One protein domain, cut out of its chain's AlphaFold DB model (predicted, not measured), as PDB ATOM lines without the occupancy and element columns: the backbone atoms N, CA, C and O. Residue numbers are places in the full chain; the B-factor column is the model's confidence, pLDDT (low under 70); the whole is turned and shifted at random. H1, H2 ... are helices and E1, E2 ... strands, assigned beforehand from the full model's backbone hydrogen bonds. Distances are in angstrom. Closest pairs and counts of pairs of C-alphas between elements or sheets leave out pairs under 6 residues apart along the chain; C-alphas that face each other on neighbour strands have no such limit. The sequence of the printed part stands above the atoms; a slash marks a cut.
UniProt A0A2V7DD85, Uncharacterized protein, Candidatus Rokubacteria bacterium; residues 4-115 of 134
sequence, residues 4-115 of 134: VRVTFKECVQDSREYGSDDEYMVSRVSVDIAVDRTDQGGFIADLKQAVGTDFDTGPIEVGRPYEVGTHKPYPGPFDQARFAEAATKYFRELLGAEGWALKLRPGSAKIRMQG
ATOM      1  N   VAL A   4     141.360 131.632 182.552       97.38
ATOM      2  CA  VAL A   4     141.389 133.031 182.116       97.38
ATOM      3  C   VAL A   4     140.145 133.317 181.289       97.38
ATOM      4  O   VAL A   4     139.852 132.614 180.324       97.38
ATOM      5  N   ARG A   5     139.422 134.376 181.645       98.06
ATOM      6  CA  ARG A   5     138.318 134.937 180.866       98.06
ATOM      7  C   ARG A   5     138.741 136.296 180.333       98.06
ATOM      8  O   ARG A   5     139.056 137.189 181.115       98.06
ATOM      9  N   VAL A   6     138.681 136.465 179.018       98.00
ATOM     10  CA  VAL A   6     138.926 137.744 178.344       98.00
ATOM     11  C   VAL A   6     137.615 138.252 177.760       98.00
ATOM     12  O   VAL A   6     136.933 137.546 177.018       98.00
ATOM     13  N   THR A   7     137.262 139.489 178.098       98.19
ATOM     14  CA  THR A   7     136.106 140.195 177.541       98.19
ATOM     15  C   THR A   7     136.595 141.315 176.637       98.19
ATOM     16  O   THR A   7     137.025 142.352 177.129       98.19
ATOM     17  N   PHE A   8     136.512 141.126 175.325       97.75
ATOM     18  CA  PHE A   8     136.705 142.196 174.350       97.75
ATOM     19  C   PHE A   8     135.535 143.178 174.427       97.75
ATOM     20  O   PHE A   8     134.384 142.751 174.548       97.75
ATOM     21  N   LYS A   9     135.838 144.478 174.378       96.44
ATOM     22  CA  LYS A   9     134.847 145.564 174.481       96.44
ATOM     23  C   LYS A   9     134.758 146.408 173.221       96.44
ATOM     24  O   LYS A   9     133.676 146.828 172.819       96.44
ATOM     25  N   GLU A  10     135.908 146.701 172.636       94.56
ATOM     26  CA  GLU A  10     136.009 147.573 171.477       94.56
ATOM     27  C   GLU A  10     137.299 147.310 170.707       94.56
ATOM     28  O   GLU A  10     138.237 146.699 171.225       94.56
ATOM     29  N   CYS A  11     137.323 147.780 169.465       94.44
ATOM     30  CA  CYS A  11     138.509 147.851 168.633       94.44
ATOM     31  C   CYS A  11     138.579 149.214 167.946       94.44
ATOM     32  O   CYS A  11     137.587 149.667 167.374       94.44
ATOM     33  N   VAL A  12     139.748 149.844 167.984       93.25
ATOM     34  CA  VAL A  12     140.085 151.012 167.171       93.25
ATOM     35  C   VAL A  12     141.030 150.548 166.064       93.25
ATOM     36  O   VAL A  12     142.095 150.013 166.358       93.25
ATOM     37  N   GLN A  13     140.635 150.719 164.807       90.06
ATOM     38  CA  GLN A  13     141.341 150.194 163.636       90.06
ATOM     39  C   GLN A  13     142.298 151.221 163.014       90.06
ATOM     40  O   GLN A  13     141.933 152.392 162.911       90.06
ATOM     41  N   ASP A  14     143.463 150.752 162.536       84.75
ATOM     42  CA  ASP A  14     144.432 151.507 161.705       84.75
ATOM     43  C   ASP A  14     144.617 152.945 162.219       84.75
ATOM     44  O   ASP A  14     144.329 153.940 161.545       84.75
ATOM     45  N   SER A  15     144.992 153.039 163.496       85.25
ATOM     46  CA  SER A  15     145.162 154.307 164.192       85.25
ATOM     47  C   SER A  15     146.596 154.792 164.051       85.25
ATOM     48  O   SER A  15     147.543 154.121 164.476       85.25
ATOM     49  N   ARG A  16     146.766 156.001 163.509       80.25
ATOM     50  CA  ARG A  16     148.072 156.681 163.486       80.25
ATOM     51  C   ARG A  16     148.609 156.923 164.892       80.25
ATOM     52  O   ARG A  16     149.809 156.818 165.108       80.25
ATOM     53  N   GLU A  17     147.723 157.178 165.854       82.06
ATOM     54  CA  GLU A  17     148.105 157.368 167.259       82.06
ATOM     55  C   GLU A  17     148.740 156.109 167.863       82.06
ATOM     56  O   GLU A  17     149.470 156.202 168.846       82.06
ATOM     57  N   TYR A  18     148.473 154.933 167.285       82.50
ATOM     58  CA  TYR A  18     148.991 153.647 167.762       82.50
ATOM     59  C   TYR A  18     150.146 153.118 166.907       82.50
ATOM     60  O   TYR A  18     150.561 151.980 167.083       82.50
ATOM     61  N   GLY A  19     150.695 153.945 166.010       82.56
ATOM     62  CA  GLY A  19     151.866 153.589 165.208       82.56
ATOM     63  C   GLY A  19     151.545 153.016 163.832       82.56
ATOM     64  O   GLY A  19     152.393 152.345 163.256       82.56
ATOM     65  N   SER A  20     150.343 153.264 163.298       86.25
ATOM     66  CA  SER A  20     150.067 152.967 161.887       86.25
ATOM     67  C   SER A  20     150.837 153.917 160.967       86.25
ATOM     68  O   SER A  20     150.758 155.138 161.132       86.25
ATOM     69  N   ASP A  21     151.510 153.363 159.966       87.69
ATOM     70  CA  ASP A  21     152.319 154.063 158.966       87.69
ATOM     71  C   ASP A  21     152.078 153.465 157.566       87.69
ATOM     72  O   ASP A  21     151.050 152.828 157.325       87.69
ATOM     73  N   ASP A  22     152.948 153.733 156.595       86.25
ATOM     74  CA  ASP A  22     152.770 153.226 155.227       86.25
ATOM     75  C   ASP A  22     153.179 151.753 155.057       86.25
ATOM     76  O   ASP A  22     152.851 151.144 154.037       86.25
ATOM     77  N   GLU A  23     153.821 151.156 156.063       86.69
ATOM     78  CA  GLU A  23     154.222 149.748 156.086       86.69
ATOM     79  C   GLU A  23     153.271 148.890 156.930       86.69
ATOM     80  O   GLU A  23     152.994 147.737 156.584       86.69
ATOM     81  N   TYR A  24     152.725 149.446 158.013       88.62
ATOM     82  CA  TYR A  24     151.935 148.725 159.001       88.62
ATOM     83  C   TYR A  24     150.637 149.445 159.367       88.62
ATOM     84  O   TYR A  24     150.600 150.644 159.627       88.62
ATOM     85  N   MET A  25     149.565 148.665 159.475       88.88
ATOM     86  CA  MET A  25     148.310 149.068 160.099       88.88
ATOM     87  C   MET A  25     148.298 148.539 161.531       88.88
ATOM     88  O   MET A  25     148.392 147.328 161.748       88.88
ATOM     89  N   VAL A  26     148.164 149.436 162.505       92.69
ATOM     90  CA  VAL A  26     148.080 149.100 163.928       92.69
ATOM     91  C   VAL A  26     146.685 149.416 164.447       92.69
ATOM     92  O   VAL A  26     146.229 150.561 164.463       92.69
ATOM     93  N   SER A  27     146.001 148.365 164.879       93.75
ATOM     94  CA  SER A  27     144.709 148.436 165.553       93.75
ATOM     95  C   SER A  27     144.886 148.127 167.036       93.75
ATOM     96  O   SER A  27     145.842 147.464 167.419       93.75
ATOM     97  N   ARG A  28     143.958 148.569 167.879       96.06
ATOM     98  CA  ARG A  28     143.995 148.329 169.324       96.06
ATOM     99  C   ARG A  28     142.674 147.775 169.802       96.06
ATOM    100  O   ARG A  28     141.624 148.314 169.462       96.06
ATOM    101  N   VAL A  29     142.719 146.721 170.606       97.12
ATOM    102  CA  VAL A  29     141.543 146.187 171.301       97.12
ATOM    103  C   VAL A  29     141.591 146.555 172.775       97.12
ATOM    104  O   VAL A  29     142.653 146.486 173.391       97.12
ATOM    105  N   SER A  30     140.436 146.893 173.345       97.69
ATOM    106  CA  SER A  30     140.275 147.056 174.794       97.69
ATOM    107  C   SER A  30     139.611 145.808 175.367       97.69
ATOM    108  O   SER A  30     138.567 145.366 174.871       97.69
ATOM    109  N   VAL A  31     140.200 145.250 176.421       98.19
ATOM    110  CA  VAL A  31     139.766 143.994 177.041       98.19
ATOM    111  C   VAL A  31     139.648 144.126 178.555       98.19
ATOM    112  O   VAL A  31     140.362 144.913 179.162       98.19
ATOM    113  N   ASP A  32     138.775 143.335 179.170       97.88
ATOM    114  CA  ASP A  32     138.826 143.045 180.607       97.88
ATOM    115  C   ASP A  32     139.286 141.605 180.815       97.88
ATOM    116  O   ASP A  32     138.825 140.697 180.114       97.88
ATOM    117  N   ILE A  33     140.183 141.393 181.776       97.69
ATOM    118  CA  ILE A  33     140.719 140.070 182.106       97.69
ATOM    119  C   ILE A  33     140.209 139.662 183.488       97.69
ATOM    120  O   ILE A  33     140.242 140.452 184.429       97.69
ATOM    121  N   ALA A  34     139.759 138.418 183.623       97.38
ATOM    122  CA  ALA A  34     139.466 137.787 184.903       97.38
ATOM    123  C   ALA A  34     140.163 136.425 184.990       97.38
ATOM    124  O   ALA A  34     140.238 135.706 183.994       97.38
ATOM    125  N   VAL A  35     140.647 136.061 186.176       96.31
ATOM    126  CA  VAL A  35     141.303 134.773 186.449       96.31
ATOM    127  C   VAL A  35     140.573 134.079 187.582       96.31
ATOM    128  O   VAL A  35     140.355 134.687 188.627       96.31
ATOM    129  N   ASP A  36     140.139 132.837 187.364       94.94
ATOM    130  CA  ASP A  36     139.350 132.055 188.327       94.94
ATOM    131  C   ASP A  36     138.187 132.872 188.924       94.94
ATOM    132  O   ASP A  36     137.913 132.851 190.122       94.94
ATOM    133  N   ARG A  37     137.494 133.618 188.046       91.69
ATOM    134  CA  ARG A  37     136.368 134.528 188.353       91.69
ATOM    135  C   ARG A  37     136.723 135.796 189.139       91.69
ATOM    136  O   ARG A  37     135.820 136.559 189.465       91.69
ATOM    137  N   THR A  38     138.001 136.051 189.399       95.88
ATOM    138  CA  THR A  38     138.480 137.289 190.021       95.88
ATOM    139  C   THR A  38     138.894 138.279 188.941       95.88
ATOM    140  O   THR A  38     139.804 137.997 188.156       95.88
ATOM    141  N   ASP A  39     138.249 139.441 188.903       96.38
ATOM    142  CA  ASP A  39     138.559 140.487 187.929       96.38
ATOM    143  C   ASP A  39     139.963 141.063 188.165       96.38
ATOM    144  O   ASP A  39     140.359 141.362 189.290       96.38
ATOM    145  N   GLN A  40     140.724 141.194 187.081       95.94
ATOM    146  CA  GLN A  40     142.107 141.681 187.071       95.94
ATOM    147  C   GLN A  40     142.214 143.112 186.529       95.94
ATOM    148  O   GLN A  40     143.283 143.711 186.585       95.94
ATOM    149  N   GLY A  41     141.113 143.652 185.999       95.50
ATOM    150  CA  GLY A  41     141.034 144.996 185.438       95.50
ATOM    151  C   GLY A  41     140.994 145.031 183.911       95.50
ATOM    152  O   GLY A  41     140.876 144.002 183.235       95.50
ATOM    153  N   GLY A  42     141.048 146.260 183.395       96.81
ATOM    154  CA  GLY A  42     141.007 146.568 181.972       96.81
ATOM    155  C   GLY A  42     142.401 146.774 181.385       96.81
ATOM    156  O   GLY A  42     143.238 147.456 181.971       96.81
ATOM    157  N   PHE A  43     142.620 146.215 180.202       98.12
ATOM    158  CA  PHE A  43     143.881 146.243 179.469       98.12
ATOM    159  C   PHE A  43     143.630 146.568 177.996       98.12
ATOM    160  O   PHE A  43     142.497 146.519 177.510       98.12
ATOM    161  N   ILE A  44     144.704 146.870 177.277       97.88
ATOM    162  CA  ILE A  44     144.700 147.032 175.826       97.88
ATOM    163  C   ILE A  44     145.731 146.111 175.184       97.88
ATOM    164  O   ILE A  44     146.712 145.739 175.822       97.88
ATOM    165  N   ALA A  45     145.504 145.729 173.933       97.81
ATOM    166  CA  ALA A  45     146.477 145.000 173.130       97.81
ATOM    167  C   ALA A  45     146.480 145.531 171.698       97.81
ATOM    168  O   ALA A  45     145.418 145.839 171.148       97.81
ATOM    169  N   ASP A  46     147.667 145.601 171.105       97.12
ATOM    170  CA  ASP A  46     147.852 146.049 169.730       97.12
ATOM    171  C   ASP A  46     147.834 144.863 168.762       97.12
ATOM    172  O   ASP A  46     148.325 143.773 169.066       97.12
ATOM    173  N   LEU A  47     147.228 145.085 167.601       95.62
ATOM    174  CA  LEU A  47     147.120 144.163 166.484       95.62
ATOM    175  C   LEU A  47     147.790 144.829 165.288       95.62
ATOM    176  O   LEU A  47     147.289 145.831 164.774       95.62
ATOM    177  N   LYS A  48     148.917 144.276 164.854       94.75
ATOM    178  CA  LYS A  48     149.738 144.821 163.776       94.75
ATOM    179  C   LYS A  48     149.623 143.944 162.534       94.75
ATOM    180  O   LYS A  48     149.850 142.738 162.586       94.75
ATOM    181  N   GLN A  49     149.284 144.564 161.412       91.56
ATOM    182  CA  GLN A  49     149.162 143.919 160.108       91.56
ATOM    183  C   GLN A  49     149.989 144.693 159.076       91.56
ATOM    184  O   GLN A  49     149.982 145.921 159.076       91.56
ATOM    185  N   ALA A  50     150.687 143.997 158.178       89.50
ATOM    186  CA  ALA A  50     151.395 144.652 157.078       89.50
ATOM    187  C   ALA A  50     150.403 145.230 156.051       89.50
ATOM    188  O   ALA A  50     149.424 144.572 155.667       89.50
ATOM    189  N   VAL A  51     150.660 146.453 155.588       85.25
ATOM    190  CA  VAL A  51     149.837 147.140 154.585       85.25
ATOM    191  C   VAL A  51     149.764 146.308 153.302       85.25
ATOM    192  O   VAL A  51     150.753 145.763 152.818       85.25
ATOM    193  N   GLY A  52     148.561 146.203 152.736       80.50
ATOM    194  CA  GLY A  52     148.323 145.487 151.480       80.50
ATOM    195  C   GLY A  52     148.163 143.972 151.614       80.50
ATOM    196  O   GLY A  52     147.842 143.333 150.612       80.50
ATOM    197  N   THR A  53     148.324 143.403 152.813       84.00
ATOM    198  CA  THR A  53     147.964 141.999 153.058       84.00
ATOM    199  C   THR A  53     146.450 141.788 152.984       84.00
ATOM    200  O   THR A  53     145.662 142.726 153.116       84.00
ATOM    201  N   ASP A  54     146.047 140.546 152.715       81.31
ATOM    202  CA  ASP A  54     144.637 140.163 152.694       81.31
ATOM    203  C   ASP A  54     144.022 140.329 154.090       81.31
ATOM    204  O   ASP A  54     144.609 139.922 155.094       81.31
ATOM    205  N   PHE A  55     142.843 140.939 154.155       76.19
ATOM    206  CA  PHE A  55     142.210 141.251 155.431       76.19
ATOM    207  C   PHE A  55     141.790 139.990 156.213       76.19
ATOM    208  O   PHE A  55     141.982 139.902 157.429       76.19
ATOM    209  N   ASP A  56     141.251 138.991 155.511       75.06
ATOM    210  CA  ASP A  56     140.667 137.790 156.113       75.06
ATOM    211  C   ASP A  56     141.724 136.734 156.464       75.06
ATOM    212  O   ASP A  56     141.523 135.929 157.376       75.06
ATOM    213  N   THR A  57     142.850 136.714 155.753       84.25
ATOM    214  CA  THR A  57     143.859 135.644 155.837       84.25
ATOM    215  C   THR A  57     145.261 136.137 156.162       84.25
ATOM    216  O   THR A  57     146.083 135.344 156.625       84.25
ATOM    217  N   GLY A  58     145.537 137.431 155.986       85.69
ATOM    218  CA  GLY A  58     146.836 138.026 156.264       85.69
ATOM    219  C   GLY A  58     147.260 137.843 157.725       85.69
ATOM    220  O   GLY A  58     146.405 137.801 158.621       85.69
ATOM    221  N   PRO A  59     148.572 137.707 157.982       91.44
ATOM    222  CA  PRO A  59     149.084 137.551 159.334       91.44
ATOM    223  C   PRO A  59     148.824 138.817 160.154       91.44
ATOM    224  O   PRO A  59     149.011 139.935 159.669       91.44
ATOM    225  N   ILE A  60     148.411 138.620 161.406       94.25
ATOM    226  CA  ILE A  60     148.233 139.682 162.395       94.25
ATOM    227  C   ILE A  60     149.118 139.335 163.585       94.25
ATOM    228  O   ILE A  60     148.943 138.296 164.222       94.25
ATOM    229  N   GLU A  61     150.074 140.204 163.877       96.12
ATOM    230  CA  GLU A  61     150.864 140.127 165.096       96.12
ATOM    231  C   GLU A  61     150.040 140.719 166.242       96.12
ATOM    232  O   GLU A  61     149.598 141.866 166.172       96.12
ATOM    233  N   VAL A  62     149.806 139.927 167.289       97.12
ATOM    234  CA  VAL A  62     149.023 140.350 168.452       97.12
ATOM    235  C   VAL A  62     149.944 140.511 169.652       97.12
ATOM    236  O   VAL A  62     150.557 139.544 170.114       97.12
ATOM    237  N   GLY A  63     149.999 141.729 170.184       96.25
ATOM    238  CA  GLY A  63     150.740 142.046 171.397       96.25
ATOM    239  C   GLY A  63     150.116 141.420 172.646       96.25
ATOM    240  O   GLY A  63     148.927 141.091 172.692       96.25
ATOM    241  N   ARG A  64     150.920 141.249 173.697       95.88
ATOM    242  CA  ARG A  64     150.403 140.865 175.018       95.88
ATOM    243  C   ARG A  64     149.573 142.019 175.597       95.88
ATOM    244  O   ARG A  64     149.991 143.166 175.433       95.88
ATOM    245  N   PRO A  65     148.450 141.760 176.295       97.50
ATOM    246  CA  PRO A  65     147.700 142.821 176.953       97.50
ATOM    247  C   PRO A  65     148.569 143.615 177.924       97.50
ATOM    248  O   PRO A  65     149.388 143.033 178.639       97.50
ATOM    249  N   TYR A  66     148.368 144.925 177.973       97.19
ATOM    250  CA  TYR A  66     149.108 145.835 178.834       97.19
ATOM    251  C   TYR A  66     148.219 146.959 179.375       97.19
ATOM    252  O   TYR A  66     147.133 147.241 178.864       97.19
ATOM    253  N   GLU A  67     148.666 147.572 180.466       95.31
ATOM    254  CA  GLU A  67     147.962 148.660 181.141       95.31
ATOM    255  C   GLU A  67     148.050 149.976 180.358       95.31
ATOM    256  O   GLU A  67     149.125 150.400 179.917       95.31
ATOM    257  N   VAL A  68     146.924 150.686 180.261       88.75
ATOM    258  CA  VAL A  68     146.892 152.035 179.686       88.75
ATOM    259  C   VAL A  68     147.730 152.986 180.551       88.75
ATOM    260  O   VAL A  68     147.597 153.022 181.772       88.75
ATOM    261  N   GLY A  69     148.595 153.777 179.915       87.88
ATOM    262  CA  GLY A  69     149.436 154.780 180.576       87.88
ATOM    263  C   GLY A  69     150.781 154.233 181.057       87.88
ATOM    264  O   GLY A  69     151.816 154.796 180.704       87.88
ATOM    265  N   THR A  70     150.802 153.121 181.801       91.94
ATOM    266  CA  THR A  70     152.063 152.536 182.308       91.94
ATOM    267  C   THR A  70     152.775 151.661 181.278       91.94
ATOM    268  O   THR A  70     153.979 151.446 181.408       91.94
ATOM    269  N   HIS A  71     152.049 151.154 180.271       90.44
ATOM    270  CA  HIS A  71     152.542 150.210 179.261       90.44
ATOM    271  C   HIS A  71     153.117 148.911 179.847       90.44
ATOM    272  O   HIS A  71     153.842 148.177 179.174       90.44
ATOM    273  N   LYS A  72     152.790 148.599 181.107       93.69
ATOM    274  CA  LYS A  72     153.233 147.365 181.751       93.69
ATOM    275  C   LYS A  72     152.406 146.188 181.233       93.69
ATOM    276  O   LYS A  72     151.177 146.272 181.256       93.69
ATOM    277  N   PRO A  73     153.046 145.089 180.792       94.94
ATOM    278  CA  PRO A  73     152.330 143.886 180.392       94.94
ATOM    279  C   PRO A  73     151.503 143.309 181.542       94.94
ATOM    280  O   PRO A  73     151.912 143.382 182.702       94.94
ATOM    281  N   TYR A  74     150.382 142.668 181.214       94.50
ATOM    282  CA  TYR A  74     149.556 141.951 182.178       94.50
ATOM    283  C   TYR A  74     150.398 140.894 182.922       94.50
ATOM    284  O   TYR A  74     150.899 139.960 182.276       94.50
ATOM    285  N   PRO A  75     150.557 141.006 184.257       91.81
ATOM    286  CA  PRO A  75     151.515 140.194 185.006       91.81
ATOM    287  C   PRO A  75     150.983 138.806 185.383       91.81
ATOM    288  O   PRO A  75     151.754 137.960 185.833       91.81
ATOM    289  N   GLY A  76     149.676 138.570 185.250       91.88
ATOM    290  CA  GLY A  76     149.049 137.336 185.710       91.88
ATOM    291  C   GLY A  76     149.208 136.146 184.753       91.88
ATOM    292  O   GLY A  76     149.783 136.279 183.666       91.88
ATOM    293  N   PRO A  77     148.697 134.967 185.157       93.00
ATOM    294  CA  PRO A  77     148.685 133.768 184.326       93.00
ATOM    295  C   PRO A  77     147.979 134.034 182.997       93.00
ATOM    296  O   PRO A  77     146.855 134.535 182.976       93.00
ATOM    297  N   PHE A  78     148.631 133.705 181.884       92.88
ATOM    298  CA  PHE A  78     148.111 134.030 180.564       92.88
ATOM    299  C   PHE A  78     148.655 133.079 179.498       92.88
ATOM    300  O   PHE A  78     149.821 132.699 179.550       92.88
ATOM    301  N   ASP A  79     147.817 132.712 178.532       95.44
ATOM    302  CA  ASP A  79     148.230 132.004 177.320       95.44
ATOM    303  C   ASP A  79     148.189 132.990 176.147       95.44
ATOM    304  O   ASP A  79     147.116 133.377 175.672       95.44
ATOM    305  N   GLN A  80     149.368 133.431 175.698       95.38
ATOM    306  CA  GLN A  80     149.468 134.425 174.630       95.38
ATOM    307  C   GLN A  80     149.003 133.873 173.280       95.38
ATOM    308  O   GLN A  80     148.426 134.623 172.496       95.38
ATOM    309  N   ALA A  81     149.216 132.585 173.002       95.62
ATOM    310  CA  ALA A  81     148.826 131.990 171.728       95.62
ATOM    311  C   ALA A  81     147.298 131.930 171.608       95.62
ATOM    312  O   ALA A  81     146.732 132.353 170.598       95.62
ATOM    313  N   ARG A  82     146.616 131.496 172.676       96.31
ATOM    314  CA  ARG A  82     145.145 131.480 172.738       96.31
ATOM    315  C   ARG A  82     144.547 132.876 172.686       96.31
ATOM    316  O   ARG A  82     143.536 133.088 172.015       96.31
ATOM    317  N   PHE A  83     145.178 133.841 173.350       97.19
ATOM    318  CA  PHE A  83     144.756 135.231 173.253       97.19
ATOM    319  C   PHE A  83     144.925 135.788 171.834       97.19
ATOM    320  O   PHE A  83     143.991 136.402 171.322       97.19
ATOM    321  N   ALA A  84     146.064 135.545 171.183       96.88
ATOM    322  CA  ALA A  84     146.325 136.004 169.821       96.88
ATOM    323  C   ALA A  84     145.318 135.425 168.814       96.88
ATOM    324  O   ALA A  84     144.775 136.163 167.988       96.88
ATOM    325  N   GLU A  85     145.001 134.133 168.933       96.00
ATOM    326  CA  GLU A  85     143.952 133.470 168.150       96.00
ATOM    327  C   GLU A  85     142.591 134.163 168.356       96.00
ATOM    328  O   GLU A  85     141.915 134.543 167.393       96.00
ATOM    329  N   ALA A  86     142.208 134.398 169.614       96.56
ATOM    330  CA  ALA A  86     140.937 135.025 169.956       96.56
ATOM    331  C   ALA A  86     140.839 136.490 169.502       96.56
ATOM    332  O   ALA A  86     139.792 136.893 168.989       96.56
ATOM    333  N   ALA A  87     141.908 137.273 169.665       96.62
ATOM    334  CA  ALA A  87     141.974 138.674 169.261       96.62
ATOM    335  C   ALA A  87     141.919 138.819 167.737       96.62
ATOM    336  O   ALA A  87     141.152 139.635 167.230       96.62
ATOM    337  N   THR A  88     142.649 137.970 167.007       95.06
ATOM    338  CA  THR A  88     142.593 137.910 165.538       95.06
ATOM    339  C   THR A  88     141.182 137.570 165.069       95.06
ATOM    340  O   THR A  88     140.627 138.254 164.209       95.06
ATOM    341  N   LYS A  89     140.556 136.553 165.676       93.38
ATOM    342  CA  LYS A  89     139.176 136.177 165.354       93.38
ATOM    343  C   LYS A  89     138.194 137.311 165.653       93.38
ATOM    344  O   LYS A  89     137.332 137.592 164.831       93.38
ATOM    345  N   TYR A  90     138.316 137.961 166.811       93.94
ATOM    346  CA  TYR A  90     137.492 139.115 167.171       93.94
ATOM    347  C   TYR A  90     137.637 140.244 166.144       93.94
ATOM    348  O   TYR A  90     136.633 140.718 165.633       93.94
ATOM    349  N   PHE A  91     138.864 140.616 165.779       91.38
ATOM    350  CA  PHE A  91     139.124 141.651 164.778       91.38
ATOM    351  C   PHE A  91     138.508 141.321 163.411       91.38
ATOM    352  O   PHE A  91     137.826 142.158 162.821       91.38
ATOM    353  N   ARG A  92     138.671 140.082 162.932       89.06
ATOM    354  CA  ARG A  92     138.089 139.640 161.655       89.06
ATOM    355  C   ARG A  92     136.560 139.601 161.684       89.06
ATOM    356  O   ARG A  92     135.932 139.965 160.700       89.06
ATOM    357  N   GLU A  93     135.938 139.265 162.812       87.88
ATOM    358  CA  GLU A  93     134.475 139.334 162.976       87.88
ATOM    359  C   GLU A  93     133.918 140.770 162.969       87.88
ATOM    360  O   GLU A  93     132.714 140.966 162.796       87.88
ATOM    361  N   LEU A  94     134.753 141.796 163.155       84.94
ATOM    362  CA  LEU A  94     134.316 143.188 163.011       84.94
ATOM    363  C   LEU A  94     134.270 143.625 161.538       84.94
ATOM    364  O   LEU A  94     133.404 144.414 161.157       84.94
ATOM    365  N   LEU A  95     135.193 143.119 160.719       73.44
ATOM    366  CA  LEU A  95     135.622 143.765 159.472       73.44
ATOM    367  C   LEU A  95     135.679 142.836 158.238       73.44
ATOM    368  O   LEU A  95     135.859 143.321 157.122       73.44
ATOM    369  N   GLY A  96     135.569 141.520 158.423       63.81
ATOM    370  CA  GLY A  96     135.677 140.519 157.358       63.81
ATOM    371  C   GLY A  96     134.377 140.293 156.580       63.81
ATOM    372  O   GLY A  96     133.387 141.004 156.753       63.81
ATOM    373  N   ALA A  97     134.345 139.261 155.736       57.00
ATOM    374  CA  ALA A  97     133.179 138.940 154.896       57.00
ATOM    375  C   ALA A  97     131.891 138.640 155.684       57.00
ATOM    376  O   ALA A  97     130.787 138.970 155.240       57.00
ATOM    377  N   GLU A  98     132.043 138.058 156.873       59.47
ATOM    378  CA  GLU A  98     130.967 137.825 157.846       59.47
ATOM    379  C   GLU A  98     130.883 138.939 158.906       59.47
ATOM    380  O   GLU A  98     130.112 138.847 159.861       59.47
ATOM    381  N   GLY A  99     131.677 139.999 158.736       61.34
ATOM    382  CA  GLY A  99     131.777 141.121 159.649       61.34
ATOM    383  C   GLY A  99     130.462 141.879 159.781       61.34
ATOM    384  O   GLY A  99     129.742 142.118 158.805       61.34
ATOM    385  N   TRP A 100     130.128 142.268 161.010       65.25
ATOM    386  CA  TRP A 100     128.885 142.997 161.275       65.25
ATOM    387  C   TRP A 100     129.005 144.497 160.975       65.25
ATOM    388  O   TRP A 100     127.992 145.123 160.663       65.25
ATOM    389  N   ALA A 101     130.214 145.069 161.061       61.38
ATOM    390  CA  ALA A 101     130.416 146.507 160.908       61.38
ATOM    391  C   ALA A 101     130.801 146.898 159.475       61.38
ATOM    392  O   ALA A 101     130.194 147.799 158.898       61.38
ATOM    393  N   LEU A 102     131.766 146.196 158.874       66.69
ATOM    394  CA  LEU A 102     132.158 146.366 157.473       66.69
ATOM    395  C   LEU A 102     132.263 144.997 156.814       66.69
ATOM    396  O   LEU A 102     132.876 144.090 157.365       66.69
ATOM    397  N   LYS A 103     131.657 144.856 155.634       68.50
ATOM    398  CA  LYS A 103     131.661 143.610 154.862       68.50
ATOM    399  C   LYS A 103     132.669 143.707 153.730       68.50
ATOM    400  O   LYS A 103     132.317 144.093 152.612       68.50
ATOM    401  N   LEU A 104     133.922 143.387 154.024       71.69
ATOM    402  CA  LEU A 104     134.957 143.250 153.003       71.69
ATOM    403  C   LEU A 104     134.822 141.886 152.324       71.69
ATOM    404  O   LEU A 104     134.568 140.885 152.981       71.69
ATOM    405  N   ARG A 105     134.929 141.823 150.994       70.19
ATOM    406  CA  ARG A 105     134.836 140.534 150.288       70.19
ATOM    407  C   ARG A 105     136.142 139.744 150.456       70.19
ATOM    408  O   ARG A 105     137.196 140.381 150.510       70.19
ATOM    409  N   PRO A 106     136.113 138.401 150.429       68.88
ATOM    410  CA  PRO A 106     137.340 137.606 150.409       68.88
ATOM    411  C   PRO A 106     138.261 138.039 149.263       68.88
ATOM    412  O   PRO A 106     137.782 138.314 148.158       68.88
ATOM    413  N   GLY A 107     139.569 138.124 149.515       67.38
ATOM    414  CA  GLY A 107     140.547 138.603 148.534       67.38
ATOM    415  C   GLY A 107     140.630 140.127 148.410       67.38
ATOM    416  O   GLY A 107     141.370 140.630 147.562       67.38
ATOM    417  N   SER A 108     139.877 140.887 149.216       69.31
ATOM    418  CA  SER A 108     140.003 142.342 149.209       69.31
ATOM    419  C   SER A 108     141.319 142.756 149.871       69.31
ATOM    420  O   SER A 108     141.509 142.605 151.076       69.31
ATOM    421  N   ALA A 109     142.221 143.309 149.065       67.06
ATOM    422  CA  ALA A 109     143.524 143.807 149.482       67.06
ATOM    423  C   ALA A 109     143.615 145.327 149.281       67.06
ATOM    424  O   ALA A 109     142.819 145.922 148.552       67.06
ATOM    425  N   LYS A 110     144.617 145.959 149.908       69.06
ATOM    426  CA  LYS A 110     144.881 147.414 149.826       69.06
ATOM    427  C   LYS A 110     143.739 148.305 150.336       69.06
ATOM    428  O   LYS A 110     143.694 149.491 150.018       69.06
ATOM    429  N   ILE A 111     142.821 147.756 151.126       69.19
ATOM    430  CA  ILE A 111     141.812 148.552 151.820       69.19
ATOM    431  C   ILE A 111     142.462 149.179 153.041       69.19
ATOM    432  O   ILE A 111     143.050 148.479 153.862       69.19
ATOM    433  N   ARG A 112     142.318 150.496 153.166       69.75
ATOM    434  CA  ARG A 112     142.795 151.247 154.318       69.75
ATOM    435  C   ARG A 112     141.659 152.107 154.852       69.75
ATOM    436  O   ARG A 112     141.242 153.060 154.199       69.75
ATOM    437  N   MET A 113     141.115 151.727 156.005       74.31
ATOM    438  CA  MET A 113     140.021 152.443 156.663       74.31
ATOM    439  C   MET A 113     140.513 152.897 158.035       74.31
ATOM    440  O   MET A 113     140.590 152.106 158.972       74.31
ATOM    441  N   GLN A 114     140.904 154.167 158.103       80.00
ATOM    442  CA  GLN A 114     141.626 154.746 159.233       80.00
ATOM    443  C   GLN A 114     140.678 155.210 160.337       80.00
ATOM    444  O   GLN A 114     139.683 155.882 160.063       80.00
ATOM    445  N   GLY A 115     141.032 154.911 161.588       79.88
ATOM    446  CA  GLY A 115     140.425 155.527 162.770       79.88
ATOM    447  C   GLY A 115     139.005 155.068 163.101       79.88
ATOM    448  O   GLY A 115     138.315 155.735 163.872       79.88
TER     449      GLY A 115
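What this domain is: This is residues 4 to 115 of the 134 residues of an uncharacterized protein of Candidatus Rokubacteria bacterium (UniProt A0A2V7DD85). A sheet of four strands, twisted and curled like part of a barrel, wraps round one helix, H1, on one face: two layers. The 112 printed residues include E1, E2, E3, E4, then H1; the sheet, ordered E1 E2 E3 E4, is a meander, each strand the antiparallel neighbour of the one before. The class is mixed, with 53 residues, under half, in named elements; the whole is compact, radius of gyration of the C-alphas 14.1 A, spans 41 by 27 by 21 A.

Where its parts are: E3, residues 38 to 50, spans 36.1 A; E2, residues 24 to 35, 32.6 A. E1, residues 4 to 12, spans 23.4 A from C-alpha 4 at (141.389, 133.031, 182.116). E4 is residues 60 to 62, 6.1 A. H1, residues 80 to 95, spans 22.6 A to C-alpha 95 at (135.622, 143.765, 159.472).

How they stand to each other: Hairpin E2 and E3 has N 27 and O 47 2.8 A apart; hairpin E1 and E2, N 7 and O 32, 2.8 A; hairpin E3 and E4, N 48 and O 61, 2.8 A. H1 is on the sheet; the closest C-alphas of E4 and H1, Val 62 and Ala 84, are 5.3 A apart. In H1, 11 of 12 O i to N i+4 pairs are within hydrogen-bond range.

The domain as a whole: The farthest C-alphas, Thr 38 and Lys 110, are 41.9 A apart. The printed part has no cut. Links E1 to E2 and E4 to H1 are long. Residues 96 to 103 and 106 to 112 have pLDDT under 70.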